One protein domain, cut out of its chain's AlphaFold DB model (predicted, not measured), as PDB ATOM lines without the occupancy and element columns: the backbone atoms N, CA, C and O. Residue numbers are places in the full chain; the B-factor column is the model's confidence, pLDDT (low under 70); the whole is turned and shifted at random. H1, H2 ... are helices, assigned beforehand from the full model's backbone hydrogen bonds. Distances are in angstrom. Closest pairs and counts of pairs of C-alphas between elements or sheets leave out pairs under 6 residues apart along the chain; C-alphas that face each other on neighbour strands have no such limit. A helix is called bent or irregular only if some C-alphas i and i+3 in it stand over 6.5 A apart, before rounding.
ATOM      1  N   ALA A 130     -59.415  21.535 -13.097       90.50
ATOM      2  CA  ALA A 130     -60.086  20.426 -13.776       90.50
ATOM      3  C   ALA A 130     -59.814  19.075 -13.089       90.50
ATOM      4  O   ALA A 130     -60.671  18.200 -13.081       90.50
ATOM      5  N   GLY A 131     -58.664  18.935 -12.417       82.19
ATOM      6  CA  GLY A 131     -58.280  17.728 -11.682       82.19
ATOM      7  C   GLY A 131     -59.101  17.417 -10.429       82.19
ATOM      8  O   GLY A 131     -58.914  16.357  -9.836       82.19
ATOM      9  N   ARG A 132     -59.991  18.323  -9.997       87.12
ATOM     10  CA  ARG A 132     -60.838  18.113  -8.809       87.12
ATOM     11  C   ARG A 132     -62.007  17.167  -9.070       87.12
ATOM     12  O   ARG A 132     -62.528  16.583  -8.123       87.12
ATOM     13  N   THR A 133     -62.416  17.027 -10.326       92.06
ATOM     14  CA  THR A 133     -63.461  16.098 -10.757       92.06
ATOM     15  C   THR A 133     -62.824  14.935 -11.512       92.06
ATOM     16  O   THR A 133     -62.010  15.194 -12.398       92.06
ATOM     17  N   PRO A 134     -63.168  13.673 -11.198       95.00
ATOM     18  CA  PRO A 134     -62.693  12.534 -11.973       95.00
ATOM     19  C   PRO A 134     -63.133  12.633 -13.439       95.00
ATOM     20  O   PRO A 134     -64.270  13.018 -13.715       95.00
ATOM     21  N   PHE A 135     -62.248  12.262 -14.360       96.19
ATOM     22  CA  PHE A 135     -62.553  12.158 -15.788       96.19
ATOM     23  C   PHE A 135     -63.400  10.913 -16.080       96.19
ATOM     24  O   PHE A 135     -63.336   9.921 -15.345       96.19
ATOM     25  N   SER A 136     -64.176  10.939 -17.168       95.50
ATOM     26  CA  SER A 136     -65.040   9.812 -17.560       95.50
ATOM     27  C   SER A 136     -64.242   8.626 -18.095       95.50
ATOM     28  O   SER A 136     -64.708   7.488 -18.040       95.50
ATOM     29  N   SER A 137     -63.057   8.885 -18.654       95.62
ATOM     30  CA  SER A 137     -62.212   7.876 -19.289       95.62
ATOM     31  C   SER A 137     -60.722   8.215 -19.180       95.62
ATOM     32  O   SER A 137     -60.348   9.369 -18.966       95.62
ATOM     33  N   ASN A 138     -59.860   7.207 -19.371       94.19
ATOM     34  CA  ASN A 138     -58.409   7.421 -19.452       94.19
ATOM     35  C   ASN A 138     -58.029   8.330 -20.626       94.19
ATOM     36  O   ASN A 138     -57.154   9.164 -20.462       94.19
ATOM     37  N   ALA A 139     -58.720   8.231 -21.767       96.06
ATOM     38  CA  ALA A 139     -58.431   9.058 -22.940       96.06
ATOM     39  C   ALA A 139     -58.664  10.558 -22.675       96.06
ATOM     40  O   ALA A 139     -57.882  11.394 -23.116       96.06
ATOM     41  N   GLU A 140     -59.715  10.910 -21.924       97.06
ATOM     42  CA  GLU A 140     -59.965  12.301 -21.515       97.06
ATOM     43  C   GLU A 140     -58.910  12.810 -20.528       97.06
ATOM     44  O   GLU A 140     -58.460  13.951 -20.646       97.06
ATOM     45  N   LEU A 141     -58.499  11.965 -19.576       96.19
ATOM     46  CA  LEU A 141     -57.426  12.290 -18.640       96.19
ATOM     47  C   LEU A 141     -56.093  12.485 -19.380       96.19
ATOM     48  O   LEU A 141     -55.420  13.483 -19.143       96.19
ATOM     49  N   GLU A 142     -55.726  11.583 -20.288       96.50
ATOM     50  CA  GLU A 142     -54.501  11.670 -21.093       96.50
ATOM     51  C   GLU A 142     -54.490  12.935 -21.960       96.50
ATOM     52  O   GLU A 142     -53.532  13.703 -21.900       96.50
ATOM     53  N   ALA A 143     -55.577  13.228 -22.683       97.25
ATOM     54  CA  ALA A 143     -55.691  14.453 -23.478       97.25
ATOM     55  C   ALA A 143     -55.569  15.722 -22.613       97.25
ATOM     56  O   ALA A 143     -54.943  16.708 -23.009       97.25
ATOM     57  N   HIS A 144     -56.137  15.700 -21.405       97.31
ATOM     58  CA  HIS A 144     -55.972  16.785 -20.447       97.31
ATOM     59  C   HIS A 144     -54.517  16.914 -19.963       97.31
ATOM     60  O   HIS A 144     -53.990  18.026 -19.907       97.31
ATOM     61  N   LEU A 145     -53.844  15.808 -19.644       97.06
ATOM     62  CA  LEU A 145     -52.441  15.804 -19.221       97.06
ATOM     63  C   LEU A 145     -51.494  16.259 -20.344       97.06
ATOM     64  O   LEU A 145     -50.518  16.952 -20.064       97.06
ATOM     65  N   GLU A 146     -51.812  15.969 -21.605       97.88
ATOM     66  CA  GLU A 146     -51.065  16.471 -22.764       97.88
ATOM     67  C   GLU A 146     -51.161  18.004 -22.882       97.88
ATOM     68  O   GLU A 146     -50.191  18.684 -23.199       97.88
ATOM     69  N   SER A 147     -52.293  18.617 -22.520       97.75
ATOM     70  CA  SER A 147     -52.366  20.089 -22.492       97.75
ATOM     71  C   SER A 147     -51.373  20.710 -21.494       97.75
ATOM     72  O   SER A 147     -50.797  21.776 -21.736       97.75
ATOM     73  N   HIS A 148     -51.110  20.011 -20.387       98.06
ATOM     74  CA  HIS A 148     -50.105  20.405 -19.411       98.06
ATOM     75  C   HIS A 148     -48.672  20.170 -19.913       98.06
ATOM     76  O   HIS A 148     -47.803  21.007 -19.651       98.06
ATOM     77  N   SER A 149     -48.407  19.079 -20.642       97.88
ATOM     78  CA  SER A 149     -47.083  18.812 -21.228       97.88
ATOM     79  C   SER A 149     -46.703  19.888 -22.253       97.88
ATOM     80  O   SER A 149     -45.565  20.371 -22.234       97.88
ATOM     81  N   ILE A 150     -47.663  20.340 -23.069       98.00
ATOM     82  CA  ILE A 150     -47.487  21.442 -24.024       98.00
ATOM     83  C   ILE A 150     -47.114  22.722 -23.274       98.00
ATOM     84  O   ILE A 150     -46.096  23.334 -23.585       98.00
ATOM     85  N   SER A 151     -47.851  23.072 -22.215       97.56
ATOM     86  CA  SER A 151     -47.553  24.263 -21.409       97.56
ATOM     87  C   SER A 151     -46.152  24.225 -20.783       97.56
ATOM     88  O   SER A 151     -45.457  25.242 -20.752       97.56
ATOM     89  N   VAL A 152     -45.691  23.064 -20.305       97.81
ATOM     90  CA  VAL A 152     -44.319  22.920 -19.784       97.81
ATOM     91  C   VAL A 152     -43.284  23.112 -20.892       97.81
ATOM     92  O   VAL A 152     -42.275  23.780 -20.675       97.81
ATOM     93  N   THR A 153     -43.537  22.537 -22.064       98.06
ATOM     94  CA  THR A 153     -42.648  22.588 -23.230       98.06
ATOM     95  C   THR A 153     -42.534  24.009 -23.792       98.06
ATOM     96  O   THR A 153     -41.427  24.465 -24.061       98.06
ATOM     97  N   GLU A 154     -43.643  24.744 -23.911       97.88
ATOM     98  CA  GLU A 154     -43.659  26.138 -24.388       97.88
ATOM     99  C   GLU A 154     -42.919  27.095 -23.444       97.88
ATOM    100  O   GLU A 154     -42.285  28.050 -23.888       97.88
ATOM    101  N   ASN A 155     -42.950  26.820 -22.138       97.31
ATOM    102  CA  ASN A 155     -42.241  27.604 -21.125       97.31
ATOM    103  C   ASN A 155     -40.775  27.176 -20.928       97.31
ATOM    104  O   ASN A 155     -40.090  27.685 -20.036       97.31
ATOM    105  N   TRP A 156     -40.270  26.233 -21.728       97.88
ATOM    106  CA  TRP A 156     -38.915  25.718 -21.585       97.88
ATOM    107  C   TRP A 156     -37.876  26.651 -22.225       97.88
ATOM    108  O   TRP A 156     -37.746  26.733 -23.442       97.88
ATOM    109  N   LEU A 157     -37.083  27.331 -21.388       97.69
ATOM    110  CA  LEU A 157     -36.070  28.311 -21.816       97.69
ATOM    111  C   LEU A 157     -34.640  27.740 -21.921       97.69
ATOM    112  O   LEU A 157     -33.680  28.499 -22.064       97.69
ATOM    113  N   GLY A 158     -34.468  26.419 -21.816       96.00
ATOM    114  CA  GLY A 158     -33.163  25.750 -21.859       96.00
ATOM    115  C   GLY A 158     -32.927  24.813 -20.671       96.00
ATOM    116  O   GLY A 158     -33.884  24.392 -20.026       96.00
ATOM    117  N   PRO A 159     -31.667  24.446 -20.361       98.00
ATOM    118  CA  PRO A 159     -31.367  23.407 -19.381       98.00
ATOM    119  C   PRO A 159     -32.015  23.630 -18.008       98.00
ATOM    120  O   PRO A 159     -31.566  24.458 -17.218       98.00
ATOM    121  N   SER A 160     -33.059  22.860 -17.704       97.75
ATOM    122  CA  SER A 160     -33.886  23.051 -16.512       97.75
ATOM    123  C   SER A 160     -34.354  21.717 -15.941       97.75
ATOM    124  O   SER A 160     -34.270  20.668 -16.581       97.75
ATOM    125  N   ARG A 161     -34.859  21.744 -14.708       98.00
ATOM    126  CA  ARG A 161     -35.643  20.626 -14.168       98.00
ATOM    127  C   ARG A 161     -37.035  20.614 -14.798       98.00
ATOM    128  O   ARG A 161     -37.447  21.597 -15.418       98.00
ATOM    129  N   CYS A 162     -37.756  19.512 -14.616       97.94
ATOM    130  CA  CYS A 162     -39.160  19.438 -15.001       97.94
ATOM    131  C   CYS A 162     -39.972  20.496 -14.233       97.94
ATOM    132  O   CYS A 162     -39.912  20.540 -13.005       97.94
ATOM    133  N   MET A 163     -40.709  21.342 -14.958       97.56
ATOM    134  CA  MET A 163     -41.569  22.388 -14.383       97.56
ATOM    135  C   MET A 163     -42.992  21.896 -14.079       97.56
ATOM    136  O   MET A 163     -43.843  22.684 -13.678       97.56
ATOM    137  N   TRP A 164     -43.260  20.601 -14.264       97.56
ATOM    138  CA  TRP A 164     -44.544  20.002 -13.922       97.56
ATOM    139  C   TRP A 164     -44.816  20.129 -12.420       97.56
ATOM    140  O   TRP A 164     -44.001  19.695 -11.596       97.56
ATOM    141  N   ASN A 165     -45.965  20.702 -12.050       95.88
ATOM    142  CA  ASN A 165     -46.249  20.985 -10.647       95.88
ATOM    143  C   ASN A 165     -46.411  19.686  -9.838       95.88
ATOM    144  O   ASN A 165     -47.215  18.825 -10.196       95.88
ATOM    145  N   GLY A 166     -45.614  19.535  -8.778       93.25
ATOM    146  CA  GLY A 166     -45.539  18.307  -7.977       93.25
ATOM    147  C   GLY A 166     -44.521  17.264  -8.463       93.25
ATOM    148  O   GLY A 166     -44.347  16.223  -7.818       93.25
ATOM    149  N   CYS A 167     -43.796  17.511  -9.563       96.50
ATOM    150  CA  CYS A 167     -42.764  16.582 -10.025       96.50
ATOM    151  C   CYS A 167     -41.589  16.501  -9.038       96.50
ATOM    152  O   CYS A 167     -40.963  17.497  -8.681       96.50
ATOM    153  N   ARG A 168     -41.249  15.277  -8.615       95.56
ATOM    154  CA  ARG A 168     -40.142  15.003  -7.677       95.56
ATOM    155  C   ARG A 168     -38.809  14.712  -8.369       95.56
ATOM    156  O   ARG A 168     -37.834  14.375  -7.691       95.56
ATOM    157  N   SER A 169     -38.758  14.782  -9.700       95.00
ATOM    158  CA  SER A 169     -37.524  14.541 -10.446       95.00
ATOM    159  C   SER A 169     -36.502  15.635 -10.139       95.00
ATOM    160  O   SER A 169     -36.768  16.824 -10.298       95.00
ATOM    161  N   LYS A 170     -35.306  15.230  -9.701       96.44
ATOM    162  CA  LYS A 170     -34.174  16.144  -9.476       96.44
ATOM    163  C   LYS A 170     -33.325  16.349 -10.736       96.44
ATOM    164  O   LYS A 170     -32.363  17.115 -10.692       96.44
ATOM    165  N   GLU A 171     -33.656  15.649 -11.821       96.19
ATOM    166  CA  GLU A 171     -32.883  15.640 -13.059       96.19
ATOM    167  C   GLU A 171     -32.999  16.967 -13.816       96.19
ATOM    168  O   GLU A 171     -34.085  17.533 -13.942       96.19
ATOM    169  N   THR A 172     -31.863  17.448 -14.326       97.88
ATOM    170  CA  THR A 172     -31.792  18.614 -15.209       97.88
ATOM    171  C   THR A 172     -31.724  18.138 -16.656       97.88
ATOM    172  O   THR A 172     -30.774  17.461 -17.054       97.88
ATOM    173  N   PHE A 173     -32.714  18.514 -17.454       97.88
ATOM    174  CA  PHE A 173     -32.822  18.159 -18.862       97.88
ATOM    175  C   PHE A 173     -32.071  19.180 -19.702       97.88
ATOM    176  O   PHE A 173     -32.429  20.350 -19.720       97.88
ATOM    177  N   ARG A 174     -31.023  18.742 -20.407       97.94
ATOM    178  CA  ARG A 174     -30.244  19.610 -21.310       97.94
ATOM    179  C   ARG A 174     -30.877  19.763 -22.694       97.94
ATOM    180  O   ARG A 174     -30.554  20.703 -23.404       97.94
ATOM    181  N   LEU A 175     -31.743  18.822 -23.066       98.12
ATOM    182  CA  LEU A 175     -32.378  18.728 -24.376       98.12
ATOM    183  C   LEU A 175     -33.893  18.666 -24.197       98.12
ATOM    184  O   LEU A 175     -34.370  17.893 -23.360       98.12
ATOM    185  N   LEU A 176     -34.631  19.395 -25.039       97.75
ATOM    186  CA  LEU A 176     -36.096  19.382 -25.046       97.75
ATOM    187  C   LEU A 176     -36.651  17.974 -25.277       97.75
ATOM    188  O   LEU A 176     -37.557  17.543 -24.579       97.75
ATOM    189  N   SER A 177     -36.029  17.195 -26.167       97.75
ATOM    190  CA  SER A 177     -36.411  15.799 -26.424       97.75
ATOM    191  C   SER A 177     -36.347  14.913 -25.174       97.75
ATOM    192  O   SER A 177     -37.173  14.022 -24.986       97.75
ATOM    193  N   SER A 178     -35.385  15.164 -24.280       97.69
ATOM    194  CA  SER A 178     -35.271  14.425 -23.019       97.69
ATOM    195  C   SER A 178     -36.330  14.847 -22.004       97.69
ATOM    196  O   SER A 178     -36.785  13.991 -21.245       97.69
ATOM    197  N   LEU A 179     -36.717  16.128 -22.000       98.19
ATOM    198  CA  LEU A 179     -37.828  16.631 -21.194       98.19
ATOM    199  C   LEU A 179     -39.165  16.080 -21.705       98.19
ATOM    200  O   LEU A 179     -39.907  15.523 -20.908       98.19
ATOM    201  N   ASN A 180     -39.430  16.130 -23.012       98.06
ATOM    202  CA  ASN A 180     -40.662  15.606 -23.614       98.06
ATOM    203  C   ASN A 180     -40.863  14.128 -23.277       98.06
ATOM    204  O   ASN A 180     -41.903  13.751 -22.750       98.06
ATOM    205  N   ARG A 181     -39.820  13.306 -23.442       98.12
ATOM    206  CA  ARG A 181     -39.872  11.890 -23.051       98.12
ATOM    207  C   ARG A 181     -40.124  11.693 -21.551       98.12
ATOM    208  O   ARG A 181     -40.734  10.709 -21.151       98.12
ATOM    209  N   HIS A 182     -39.615  12.587 -20.704       97.94
ATOM    210  CA  HIS A 182     -39.909  12.553 -19.272       97.94
ATOM    211  C   HIS A 182     -41.373  12.911 -18.987       97.94
ATOM    212  O   HIS A 182     -42.001  12.221 -18.186       97.94
ATOM    213  N   LEU A 183     -41.912  13.946 -19.637       98.06
ATOM    214  CA  LEU A 183     -43.315  14.343 -19.517       98.06
ATOM    215  C   LEU A 183     -44.241  13.203 -19.944       98.06
ATOM    216  O   LEU A 183     -45.111  12.807 -19.174       98.06
ATOM    217  N   GLU A 184     -43.974  12.604 -21.100       98.12
ATOM    218  CA  GLU A 184     -44.723  11.463 -21.621       98.12
ATOM    219  C   GLU A 184     -44.679  10.272 -20.650       98.12
ATOM    220  O   GLU A 184     -45.711   9.855 -20.136       98.12
ATOM    221  N   ASN A 185     -43.485   9.782 -20.297       97.62
ATOM    222  CA  ASN A 185     -43.341   8.525 -19.550       97.62
ATOM    223  C   ASN A 185     -43.645   8.617 -18.049       97.62
ATOM    224  O   ASN A 185     -43.772   7.579 -17.395       97.62
ATOM    225  N   ILE A 186     -43.673   9.820 -17.467       97.44
ATOM    226  CA  ILE A 186     -43.871  10.020 -16.022       97.44
ATOM    227  C   ILE A 186     -45.205  10.697 -15.712       97.44
ATOM    228  O   ILE A 186     -45.791  10.382 -14.676       97.44
ATOM    229  N   HIS A 187     -45.668  11.616 -16.563       97.00
ATOM    230  CA  HIS A 187     -46.799  12.488 -16.258       97.00
ATOM    231  C   HIS A 187     -48.027  12.240 -17.134       97.00
ATOM    232  O   HIS A 187     -49.116  12.181 -16.577       97.00
ATOM    233  N   VAL A 188     -47.866  12.088 -18.453       97.31
ATOM    234  CA  VAL A 188     -48.996  11.919 -19.386       97.31
ATOM    235  C   VAL A 188     -49.425  10.459 -19.478       97.31
ATOM    236  O   VAL A 188     -50.548  10.126 -19.110       97.31
ATOM    237  N   THR A 189     -48.497   9.587 -19.872       96.94
ATOM    238  CA  THR A 189     -48.711   8.147 -20.044       96.94
ATOM    239  C   THR A 189     -47.693   7.393 -19.187       96.94
ATOM    240  O   THR A 189     -46.688   6.880 -19.695       96.94
ATOM    241  N   PRO A 190     -47.897   7.342 -17.853       96.94
ATOM    242  CA  PRO A 190     -46.925   6.776 -16.932       96.94
ATOM    243  C   PRO A 190     -46.560   5.335 -17.298       96.94
ATOM    244  O   PRO A 190     -47.399   4.432 -17.252       96.94
ATOM    245  N   LEU A 191     -45.284   5.087 -17.598       97.69
ATOM    246  CA  LEU A 191     -44.792   3.744 -17.890       97.69
ATOM    247  C   LEU A 191     -44.725   2.937 -16.596       97.69
ATOM    248  O   LEU A 191     -43.697   2.915 -15.934       97.69
ATOM    249  N   VAL A 192     -45.808   2.278 -16.199       97.06
ATOM    250  CA  VAL A 192     -45.868   1.444 -14.988       97.06
ATOM    251  C   VAL A 192     -45.959  -0.038 -15.340       97.06
ATOM    252  O   VAL A 192     -46.405  -0.419 -16.421       97.06
ATOM    253  N   CYS A 193     -45.540  -0.910 -14.421       97.44
ATOM    254  CA  CYS A 193     -45.743  -2.340 -14.613       97.44
ATOM    255  C   CYS A 193     -47.211  -2.710 -14.367       97.44
ATOM    256  O   CYS A 193     -47.725  -2.534 -13.264       97.44
ATOM    257  N   THR A 194     -47.870  -3.271 -15.378       96.44
ATOM    258  CA  THR A 194     -49.284  -3.679 -15.322       96.44
ATOM    259  C   THR A 194     -49.492  -5.102 -14.794       96.44
ATOM    260  O   THR A 194     -50.626  -5.569 -14.694       96.44
ATOM    261  N   ARG A 195     -48.420  -5.824 -14.431       96.12
ATOM    262  CA  ARG A 195     -48.525  -7.208 -13.955       96.12
ATOM    263  C   ARG A 195     -49.204  -7.265 -12.586       96.12
ATOM    264  O   ARG A 195     -48.780  -6.611 -11.633       96.12
ATOM    265  N   HIS A 196     -50.236  -8.101 -12.483       94.75
ATOM    266  CA  HIS A 196     -51.006  -8.278 -11.256       94.75
ATOM    267  C   HIS A 196     -50.104  -8.662 -10.070       94.75
ATOM    268  O   HIS A 196     -49.298  -9.588 -10.160       94.75
ATOM    269  N   GLY A 197     -50.236  -7.937  -8.955       93.31
ATOM    270  CA  GLY A 197     -49.440  -8.152  -7.742       93.31
ATOM    271  C   GLY A 197     -48.034  -7.539  -7.757       93.31
ATOM    272  O   GLY A 197     -47.303  -7.701  -6.778       93.31
ATOM    273  N   CYS A 198     -47.634  -6.811  -8.810       95.94
ATOM    274  CA  CYS A 198     -46.351  -6.112  -8.801       95.94
ATOM    275  C   CYS A 198     -46.318  -5.030  -7.706       95.94
ATOM    276  O   CYS A 198     -47.168  -4.139  -7.645       95.94
ATOM    277  N   ARG A 199     -45.309  -5.095  -6.827       95.75
ATOM    278  CA  ARG A 199     -45.106  -4.104  -5.753       95.75
ATOM    279  C   ARG A 199     -44.529  -2.782  -6.272       95.75
ATOM    280  O   ARG A 199     -44.600  -1.771  -5.574       95.75
ATOM    281  N   PHE A 200     -43.956  -2.771  -7.475       95.69
ATOM    282  CA  PHE A 200     -43.345  -1.586  -8.065       95.69
ATOM    283  C   PHE A 200     -44.387  -0.762  -8.832       95.69
ATOM    284  O   PHE A 200     -44.685  -1.031  -9.989       95.69
ATOM    285  N   LYS A 201     -44.941   0.258  -8.164       94.69
ATOM    286  CA  LYS A 201     -45.978   1.147  -8.725       94.69
ATOM    287  C   LYS A 201     -45.443   2.466  -9.296       94.69
ATOM    288  O   LYS A 201     -46.226   3.304  -9.727       94.69
ATOM    289  N   LYS A 202     -44.129   2.702  -9.233       95.38
ATOM    290  CA  LYS A 202     -43.531   3.948  -9.734       95.38
ATOM    291  C   LYS A 202     -43.392   3.881 -11.260       95.38
ATOM    292  O   LYS A 202     -43.071   2.805 -11.762       95.38
ATOM    293  N   PRO A 203     -43.589   4.996 -11.979       96.56
ATOM    294  CA  PRO A 203     -43.347   5.021 -13.411       96.56
ATOM    295  C   PRO A 203     -41.852   4.902 -13.724       96.56
ATOM    296  O   PRO A 203     -40.995   5.424 -13.003       96.56
ATOM    297  N   PHE A 204     -41.550   4.184 -14.798       97.19
ATOM    298  CA  PHE A 204     -40.222   4.011 -15.358       97.19
ATOM    299  C   PHE A 204     -39.888   5.180 -16.276       97.19
ATOM    300  O   PHE A 204     -40.737   5.732 -16.969       97.19
ATOM    301  N   ARG A 205     -38.609   5.549 -16.311       95.88
ATOM    302  CA  ARG A 205     -38.135   6.669 -17.129       95.88
ATOM    303  C   ARG A 205     -38.221   6.383 -18.630       95.88
ATOM    304  O   ARG A 205     -38.349   7.309 -19.430       95.88
ATOM    305  N   ASN A 206     -38.069   5.124 -19.015       96.31
ATOM    306  CA  ASN A 206     -38.074   4.677 -20.399       96.31
ATOM    307  C   ASN A 206     -38.630   3.247 -20.494       96.31
ATOM    308  O   ASN A 206     -38.729   2.518 -19.501       96.31
ATOM    309  N   THR A 207     -38.973   2.845 -21.715       95.81
ATOM    310  CA  THR A 207     -39.513   1.517 -22.028       95.81
ATOM    311  C   THR A 207     -38.508   0.396 -21.758       95.81
ATOM    312  O   THR A 207     -38.906  -0.678 -21.308       95.81
ATOM    313  N   HIS A 208     -37.210   0.639 -21.958       95.75
ATOM    314  CA  HIS A 208     -36.149  -0.336 -21.691       95.75
ATOM    315  C   HIS A 208     -36.086  -0.743 -20.206       95.75
ATOM    316  O   HIS A 208     -35.969  -1.930 -19.900       95.75
ATOM    317  N   ASP A 209     -36.229   0.205 -19.280       95.56
ATOM    318  CA  ASP A 209     -36.223  -0.038 -17.837       95.56
ATOM    319  C   ASP A 209     -37.471  -0.808 -17.394       95.56
ATOM    320  O   ASP A 209     -37.365  -1.739 -16.593       95.56
ATOM    321  N   LEU A 210     -38.639  -0.485 -17.966       96.75
ATOM    322  CA  LEU A 210     -39.868  -1.255 -17.751       96.75
ATOM    323  C   LEU A 210     -39.710  -2.695 -18.258       96.75
ATOM    324  O   LEU A 210     -40.006  -3.642 -17.532       96.75
ATOM    325  N   GLN A 211     -39.199  -2.888 -19.476       94.50
ATOM    326  CA  GLN A 211     -38.954  -4.224 -20.023       94.50
ATOM    327  C   GLN A 211     -37.940  -5.004 -19.186       94.50
ATOM    328  O   GLN A 211     -38.142  -6.189 -18.914       94.50
ATOM    329  N   ARG A 212     -36.863  -4.349 -18.741       91.19
ATOM    330  CA  ARG A 212     -35.883  -4.940 -17.828       91.19
ATOM    331  C   ARG A 212     -36.554  -5.376 -16.530       91.19
ATOM    332  O   ARG A 212     -36.344  -6.507 -16.108       91.19
ATOM    333  N   HIS A 213     -37.389  -4.530 -15.931       93.56
ATOM    334  CA  HIS A 213     -38.152  -4.878 -14.736       93.56
ATOM    335  C   HIS A 213     -39.060  -6.092 -14.967       93.56
ATOM    336  O   HIS A 213     -39.033  -7.030 -14.173       93.56
ATOM    337  N   VAL A 214     -39.809  -6.124 -16.072       93.50
ATOM    338  CA  VAL A 214     -40.670  -7.265 -16.414       93.50
ATOM    339  C   VAL A 214     -39.843  -8.545 -16.591       93.50
ATOM    340  O   VAL A 214     -40.202  -9.585 -16.042       93.50
ATOM    341  N   ARG A 215     -38.689  -8.489 -17.264       88.81
ATOM    342  CA  ARG A 215     -37.797  -9.654 -17.393       88.81
ATOM    343  C   ARG A 215     -37.170 -10.097 -16.068       88.81
ATOM    344  O   ARG A 215     -36.909 -11.270 -15.870       88.81
ATOM    345  N   GLN A 216     -36.896  -9.184 -15.148       86.50
ATOM    346  CA  GLN A 216     -36.218  -9.545 -13.900       86.50
ATOM    347  C   GLN A 216     -37.185 -10.016 -12.815       86.50
ATOM    348  O   GLN A 216     -36.867 -10.916 -12.047       86.50
ATOM    349  N   VAL A 217     -38.359  -9.395 -12.728       89.12
ATOM    350  CA  VAL A 217     -39.307  -9.614 -11.627       89.12
ATOM    351  C   VAL A 217     -40.412 -10.590 -12.018       89.12
ATOM    352  O   VAL A 217     -41.008 -11.231 -11.154       89.12
ATOM    353  N   HIS A 218     -40.718 -10.705 -13.311       91.62
ATOM    354  CA  HIS A 218     -41.966 -11.317 -13.749       91.62
ATOM    355  C   HIS A 218     -41.821 -12.481 -14.722       91.62
ATOM    356  O   HIS A 218     -42.622 -13.411 -14.649       91.62
ATOM    357  N   SER A 219     -40.847 -12.484 -15.630       85.44
ATOM    358  CA  SER A 219     -40.691 -13.620 -16.548       85.44
ATOM    359  C   SER A 219     -40.218 -14.893 -15.842       85.44
ATOM    360  O   SER A 219     -40.225 -15.948 -16.465       85.44
TER     361      SER A 219
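This is residues 130 to 219 of the 469 residues of a protein of Phialocephala subalpina (UniProt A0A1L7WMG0). Two lobes sit end to end: a larger one in which H1 and H2 make a helical hairpin whose long link, residues 155 to 175, loops out and folds back beside them, and a smaller one in which residues 189 to 206 loop out and back beside H3. H3 points away from the hairpin and keeps clear of both H1 and H2. The printed part has 90 residues with three named helices, in the order H1, H2, H3, and no named strand; the class is all helix, with 42 of the 90 residues in named elements, under half. The whole is only just compact, close to loose, with a radius of gyration of the C-alphas of 14.5 A, and its outline is flat, spanning 42 by 35 by 18 A.

H1, the longest helix, takes residues 138 to 154 and measures 24.3 A from first to last C-alpha; it begins with C-alpha 138 at (-58.409, 7.421, -19.452). H2 takes residues 176 to 188, 15.9 A from first to last C-alpha, and begins with C-alpha 176 at (-36.096, 19.382, -25.046). H2 is irregular, but only just: C-alphas 185 and 188 are 6.6 A apart. H3 takes residues 207 to 218, 15.5 A from first to last C-alpha, and ends with C-alpha 218 at (-41.966, -11.317, -13.749).

H1 touches H2, with 11 pairs of C-alphas within 8 A. Their closest C-alphas are those of Leu 145 and Val 188, 5.2 A apart. They run opposite ways at a shallow tilt of 29 degrees, as a helical hairpin, and their centres are 11.1 A apart. In the link between them, residues 160 to 161 make a short antiparallel pairing with residues 172 to 173. H3 touches no helix: it is apart from H1, and only just apart from H2, with the closest C-alphas of H2 and H3 8.4 A from each other. In H3 every O i to N i+4 pair is within hydrogen-bond range, against 12 of 13 in H1 and 8 of 9 in H2.

The two C-alphas farthest apart are those of Leu 157 and Ser 219, 42.5 A. The first and last printed C-alphas, those of Ala 130 and Ser 219, are 39.3 A apart. The printed part has no cut. The links from H1 to H2, of 21 residues, and from H2 to H3, of 18 residues, are both long. The mean pLDDT of the printed part is 95.8, and no printed residue is under 70; by helix, the mean is 97 in H1, 98 in H2 and 93 in H3.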